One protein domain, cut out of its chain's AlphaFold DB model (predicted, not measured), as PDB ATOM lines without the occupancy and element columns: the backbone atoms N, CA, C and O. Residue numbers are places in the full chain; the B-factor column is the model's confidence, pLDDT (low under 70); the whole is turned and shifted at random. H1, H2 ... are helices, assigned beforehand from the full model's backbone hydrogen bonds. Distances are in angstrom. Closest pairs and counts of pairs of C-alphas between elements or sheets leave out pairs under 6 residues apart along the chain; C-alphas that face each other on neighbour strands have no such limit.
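AT A GLANCE: This is residues 118 to 163 of the 197 residues of the protein "Spermidine/putrescine-binding periplasmic protein SPBP" of Rhizobium sp. Pop5 (UniProt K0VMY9). A straight helical arm, H1, sticks out with residues 118 to 126 from a small head made of H2, H3, H4 and the links between them. H2 turns off at a corner from the end of H1, the short H3 packs across H2 near its beginning, and the short H4 lies at the end of the head far from the arm. The printed part has 46 residues with four named helices, in the order H1, H2, H3, H4, and no named strand; its class is all helix. It is only just loose, close to compact, with a radius of gyration of the C-alphas of 11.4 A, and spans 37 by 17 by 12 A, the arm adding much of the length.

HOW THE PARTS SIT: H1, residues 118 to 130, and H2, residues 132 to 142, only just touch, with 3 pairs of C-alphas within 8 A, and only at the corner by their link. H1 touches H2 with residues 128 to 129 alone; the closest C-alphas of the two, those of Trp 128 and Gln 135, are 6.7 A apart. Their lines are about perpendicular, at 88 degrees. H2 touches H3, residues 149 to 154, where the closest C-alphas, of Pro 132 and Ala 151, are 4.3 A apart; at 73 degrees they are only just about perpendicular. H4, residues 157 to 162, is close to H2 but not clearly touching, with the C-alphas of Val 140 and Ala 159 closest at 6.1 A. H1 is apart from H3 and H4. In H1, H2, H3 and H4 every O i to N i+4 pair is within hydrogen-bond range.

IN THESE COORDINATES: H1 begins at C-alpha 118 (343.671, 194.921, 327.788) and is 18.0 A long. H2 is 15.0 A long, H3 8.9 A and H4 8.8 A, ending at C-alpha 162 (326.425, 197.481, 297.058).

THE WHOLE: The two C-alphas farthest apart, of Arg 118 and Ala 158, are 37.8 A apart. The printed part has no cut and no long link. No printed residue has a pLDDT under 70.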
ATOM      1  N   ARG A 118     342.884 195.280 328.987       97.38
ATOM      2  CA  ARG A 118     343.671 194.921 327.788       97.38
ATOM      3  C   ARG A 118     343.383 193.513 327.258       97.38
ATOM      4  O   ARG A 118     343.200 193.347 326.056       97.38
ATOM      5  N   VAL A 119     343.325 192.514 328.139       97.94
ATOM      6  CA  VAL A 119     343.069 191.116 327.748       97.94
ATOM      7  C   VAL A 119     341.684 190.962 327.116       97.94
ATOM      8  O   VAL A 119     341.557 190.354 326.058       97.94
ATOM      9  N   ASN A 120     340.648 191.553 327.716       98.44
ATOM     10  CA  ASN A 120     339.284 191.473 327.188       98.44
ATOM     11  C   ASN A 120     339.119 192.286 325.897       98.44
ATOM     12  O   ASN A 120     338.435 191.836 324.982       98.44
ATOM     13  N   ALA A 121     339.791 193.434 325.780       98.06
ATOM     14  CA  ALA A 121     339.814 194.211 324.543       98.06
ATOM     15  C   ALA A 121     340.432 193.407 323.386       98.06
ATOM     16  O   ALA A 121     339.870 193.369 322.296       98.06
ATOM     17  N   LEU A 122     341.542 192.702 323.630       97.56
ATOM     18  CA  LEU A 122     342.149 191.822 322.628       97.56
ATOM     19  C   LEU A 122     341.244 190.637 322.268       97.56
ATOM     20  O   LEU A 122     341.173 190.286 321.097       97.56
ATOM     21  N   LYS A 123     340.508 190.063 323.230       97.88
ATOM     22  CA  LYS A 123     339.497 189.028 322.942       97.88
ATOM     23  C   LYS A 123     338.374 189.550 322.049       97.88
ATOM     24  O   LYS A 123     337.963 188.842 321.141       97.88
ATOM     25  N   LEU A 124     337.903 190.778 322.270       97.56
ATOM     26  CA  LEU A 124     336.888 191.405 321.417       97.56
ATOM     27  C   LEU A 124     337.409 191.642 319.991       97.56
ATOM     28  O   LEU A 124     336.703 191.367 319.024       97.56
ATOM     29  N   VAL A 125     338.653 192.116 319.855       96.81
ATOM     30  CA  VAL A 125     339.306 192.273 318.545       96.81
ATOM     31  C   VAL A 125     339.466 190.918 317.852       96.81
ATOM     32  O   VAL A 125     339.111 190.799 316.683       96.81
ATOM     33  N   GLY A 126     339.942 189.899 318.574       96.50
ATOM     34  CA  GLY A 126     340.051 188.529 318.066       96.50
ATOM     35  C   GLY A 126     338.700 187.987 317.608       96.50
ATOM     36  O   GLY A 126     338.579 187.543 316.476       96.50
ATOM     37  N   TYR A 127     337.648 188.152 318.417       97.06
ATOM     38  CA  TYR A 127     336.289 187.760 318.045       97.06
ATOM     39  C   TYR A 127     335.857 188.382 316.713       97.06
ATOM     40  O   TYR A 127     335.414 187.666 315.822       97.06
ATOM     41  N   TRP A 128     336.033 189.695 316.532       96.44
ATOM     42  CA  TRP A 128     335.695 190.345 315.263       96.44
ATOM     43  C   TRP A 128     336.464 189.751 314.074       96.44
ATOM     44  O   TRP A 128     335.869 189.494 313.029       96.44
ATOM     45  N   LEU A 129     337.771 189.525 314.221       95.00
ATOM     46  CA  LEU A 129     338.628 189.030 313.139       95.00
ATOM     47  C   LEU A 129     338.364 187.557 312.793       95.00
ATOM     48  O   LEU A 129     338.373 187.211 311.611       95.00
ATOM     49  N   ASP A 130     338.067 186.731 313.795       96.75
ATOM     50  CA  ASP A 130     337.919 185.278 313.658       96.75
ATOM     51  C   ASP A 130     336.508 184.833 313.226       96.75
ATOM     52  O   ASP A 130     336.328 183.670 312.868       96.75
ATOM     53  N   HIS A 131     335.518 185.739 313.211       97.69
ATOM     54  CA  HIS A 131     334.108 185.428 312.902       97.69
ATOM     55  C   HIS A 131     333.615 186.164 311.638       97.69
ATOM     56  O   HIS A 131     332.952 187.207 311.731       97.69
ATOM     57  N   PRO A 132     333.913 185.656 310.423       96.62
ATOM     58  CA  PRO A 132     333.458 186.237 309.158       96.62
ATOM     59  C   PRO A 132     331.945 186.473 309.070       96.62
ATOM     60  O   PRO A 132     331.511 187.432 308.443       96.62
ATOM     61  N   GLU A 133     331.133 185.636 309.708       96.62
ATOM     62  CA  GLU A 133     329.679 185.773 309.785       96.62
ATOM     63  C   GLU A 133     329.246 187.005 310.587       96.62
ATOM     64  O   GLU A 133     328.299 187.694 310.197       96.62
ATOM     65  N   ALA A 134     329.968 187.340 311.662       96.00
ATOM     66  CA  ALA A 134     329.732 188.563 312.417       96.00
ATOM     67  C   ALA A 134     330.105 189.788 311.572       96.00
ATOM     68  O   ALA A 134     329.334 190.749 311.513       96.00
ATOM     69  N   GLN A 135     331.236 189.724 310.857       95.12
ATOM     70  CA  GLN A 135     331.648 190.780 309.930       95.12
ATOM     71  C   GLN A 135     330.620 190.993 308.816       95.12
ATOM     72  O   GLN A 135     330.219 192.127 308.564       95.12
ATOM     73  N   ALA A 136     330.160 189.910 308.182       94.12
ATOM     74  CA  ALA A 136     329.165 189.951 307.117       94.12
ATOM     75  C   ALA A 136     327.855 190.568 307.616       94.12
ATOM     76  O   ALA A 136     327.348 191.499 306.997       94.12
ATOM     77  N   LYS A 137     327.341 190.115 308.767       94.19
ATOM     78  CA  LYS A 137     326.103 190.645 309.351       94.19
ATOM     79  C   LYS A 137     326.211 192.142 309.637       94.19
ATOM     80  O   LYS A 137     325.358 192.905 309.199       94.19
ATOM     81  N   VAL A 138     327.274 192.571 310.318       91.69
ATOM     82  CA  VAL A 138     327.485 193.993 310.626       91.69
ATOM     83  C   VAL A 138     327.617 194.821 309.349       91.69
ATOM     84  O   VAL A 138     327.006 195.881 309.252       91.69
ATOM     85  N   CYS A 139     328.359 194.346 308.349       88.31
ATOM     86  CA  CYS A 139     328.549 195.106 307.119       88.31
ATOM     87  C   CYS A 139     327.365 195.089 306.151       88.31
ATOM     88  O   CYS A 139     327.260 196.008 305.342       88.31
ATOM     89  N   VAL A 140     326.444 194.128 306.259       88.81
ATOM     90  CA  VAL A 140     325.132 194.211 305.598       88.81
ATOM     91  C   VAL A 140     324.311 195.349 306.202       88.81
ATOM     92  O   VAL A 140     323.812 196.187 305.457       88.81
ATOM     93  N   GLU A 141     324.229 195.420 307.532       85.50
ATOM     94  CA  GLU A 141     323.451 196.459 308.224       85.50
ATOM     95  C   GLU A 141     324.047 197.862 308.038       85.50
ATOM     96  O   GLU A 141     323.329 198.840 307.845       85.50
ATOM     97  N   LEU A 142     325.378 197.972 308.079       80.94
ATOM     98  CA  LEU A 142     326.085 199.252 307.977       80.94
ATOM     99  C   LEU A 142     326.495 199.622 306.550       80.94
ATOM    100  O   LEU A 142     327.024 200.715 306.343       80.94
ATOM    101  N   LEU A 143     326.278 198.736 305.576       80.69
ATOM    102  CA  LEU A 143     326.694 198.910 304.181       80.69
ATOM    103  C   LEU A 143     328.204 199.210 304.062       80.69
ATOM    104  O   LEU A 143     328.624 200.099 303.319       80.69
ATOM    105  N   CYS A 144     329.018 198.474 304.829       80.62
ATOM    106  CA  CYS A 144     330.481 198.560 304.818       80.62
ATOM    107  C   CYS A 144     331.138 197.398 304.072       80.62
ATOM    108  O   CYS A 144     330.525 196.367 303.826       80.62
ATOM    109  N   THR A 145     332.415 197.549 303.719       84.56
ATOM    110  CA  THR A 145     333.228 196.437 303.201       84.56
ATOM    111  C   THR A 145     333.945 195.762 304.373       84.56
ATOM    112  O   THR A 145     334.741 196.433 305.035       84.56
ATOM    113  N   PRO A 146     333.684 194.473 304.668       89.06
ATOM    114  CA  PRO A 146     334.387 193.780 305.741       89.06
ATOM    115  C   PRO A 146     335.845 193.484 305.342       89.06
ATOM    116  O   PRO A 146     336.143 193.342 304.154       89.06
ATOM    117  N   PRO A 147     336.771 193.345 306.309       86.69
ATOM    118  CA  PRO A 147     338.173 193.046 306.015       86.69
ATOM    119  C   PRO A 147     338.406 191.599 305.537       86.69
ATOM    120  O   PRO A 147     339.408 191.328 304.878       86.69
ATOM    121  N   SER A 148     337.510 190.657 305.859       90.19
ATOM    122  CA  SER A 148     337.623 189.251 305.451       90.19
ATOM    123  C   SER A 148     336.982 188.981 304.086       90.19
ATOM    124  O   SER A 148     335.792 189.223 303.892       90.19
ATOM    125  N   ARG A 149     337.729 188.352 303.167       89.81
ATOM    126  CA  ARG A 149     337.172 187.833 301.898       89.81
ATOM    127  C   ARG A 149     336.052 186.817 302.133       89.81
ATOM    128  O   ARG A 149     335.029 186.870 301.460       89.81
ATOM    129  N   LYS A 150     336.199 185.963 303.151       94.19
ATOM    130  CA  LYS A 150     335.170 184.992 303.541       94.19
ATOM    131  C   LYS A 150     333.898 185.684 304.040       94.19
ATOM    132  O   LYS A 150     332.805 185.206 303.775       94.19
ATOM    133  N   ALA A 151     334.019 186.829 304.717       94.25
ATOM    134  CA  ALA A 151     332.847 187.610 305.108       94.25
ATOM    135  C   ALA A 151     332.114 188.164 303.880       94.25
ATOM    136  O   ALA A 151     330.893 188.072 303.819       94.25
ATOM    137  N   ILE A 152     332.848 188.661 302.877       90.75
ATOM    138  CA  ILE A 152     332.260 189.108 301.604       90.75
ATOM    139  C   ILE A 152     331.495 187.956 300.932       90.75
ATOM    140  O   ILE A 152     330.367 188.156 300.496       90.75
ATOM    141  N   GLU A 153     332.061 186.747 300.881       92.19
ATOM    142  CA  GLU A 153     331.406 185.561 300.301       92.19
ATOM    143  C   GLU A 153     330.100 185.169 301.011       92.19
ATOM    144  O   GLU A 153     329.170 184.699 300.355       92.19
ATOM    145  N   LEU A 154     330.010 185.399 302.324       94.88
ATOM    146  CA  LEU A 154     328.808 185.145 303.127       94.88
ATOM    147  C   LEU A 154     327.707 186.203 302.928       94.88
ATOM    148  O   LEU A 154     326.567 185.985 303.341       94.88
ATOM    149  N   MET A 155     328.015 187.348 302.314       93.31
ATOM    150  CA  MET A 155     327.027 188.394 302.044       93.31
ATOM    151  C   MET A 155     326.119 188.017 300.865       93.31
ATOM    152  O   MET A 155     326.545 187.424 299.867       93.31
ATOM    153  N   SER A 156     324.849 188.426 300.944       91.62
ATOM    154  CA  SER A 156     323.887 188.214 299.856       91.62
ATOM    155  C   SER A 156     324.373 188.859 298.545       91.62
ATOM    156  O   SER A 156     325.125 189.838 298.580       91.62
ATOM    157  N   PRO A 157     323.944 188.367 297.366       90.00
ATOM    158  CA  PRO A 157     324.298 188.990 296.089       90.00
ATOM    159  C   PRO A 157     323.963 190.488 296.036       90.00
ATOM    160  O   PRO A 157     324.771 191.281 295.561       90.00
ATOM    161  N   ALA A 158     322.813 190.882 296.597       86.81
ATOM    162  CA  ALA A 158     322.401 192.282 296.681       86.81
ATOM    163  C   ALA A 158     323.346 193.117 297.561       86.81
ATOM    164  O   ALA A 158     323.732 194.218 297.174       86.81
ATOM    165  N   ALA A 159     323.768 192.585 298.713       86.12
ATOM    166  CA  ALA A 159     324.706 193.273 299.594       86.12
ATOM    167  C   ALA A 159     326.106 193.383 298.968       86.12
ATOM    168  O   ALA A 159     326.716 194.446 299.026       86.12
ATOM    169  N   ARG A 160     326.596 192.330 298.298       85.75
ATOM    170  CA  ARG A 160     327.870 192.376 297.558       85.75
ATOM    171  C   ARG A 160     327.850 193.395 296.421       85.75
ATOM    172  O   ARG A 160     328.830 194.107 296.241       85.75
ATOM    173  N   ALA A 161     326.738 193.505 295.694       84.19
ATOM    174  CA  ALA A 161     326.583 194.494 294.626       84.19
ATOM    175  C   ALA A 161     326.615 195.950 295.135       84.19
ATOM    176  O   ALA A 161     326.917 196.865 294.369       84.19
ATOM    177  N   ALA A 162     326.324 196.170 296.423       79.94
ATOM    178  CA  ALA A 162     326.425 197.481 297.058       79.94
ATOM    179  C   ALA A 162     327.864 197.847 297.477       79.94
ATOM    180  O   ALA A 162     328.136 199.023 297.731       79.94
ATOM    181  N   LEU A 163     328.786 196.878 297.530       80.62
ATOM    182  CA  LEU A 163     330.193 197.120 297.846       80.62
ATOM    183  C   LEU A 163     330.973 197.621 296.619       80.62
ATOM    184  O   LEU A 163     330.558 197.413 295.473       80.62
TER     185      LEU A 163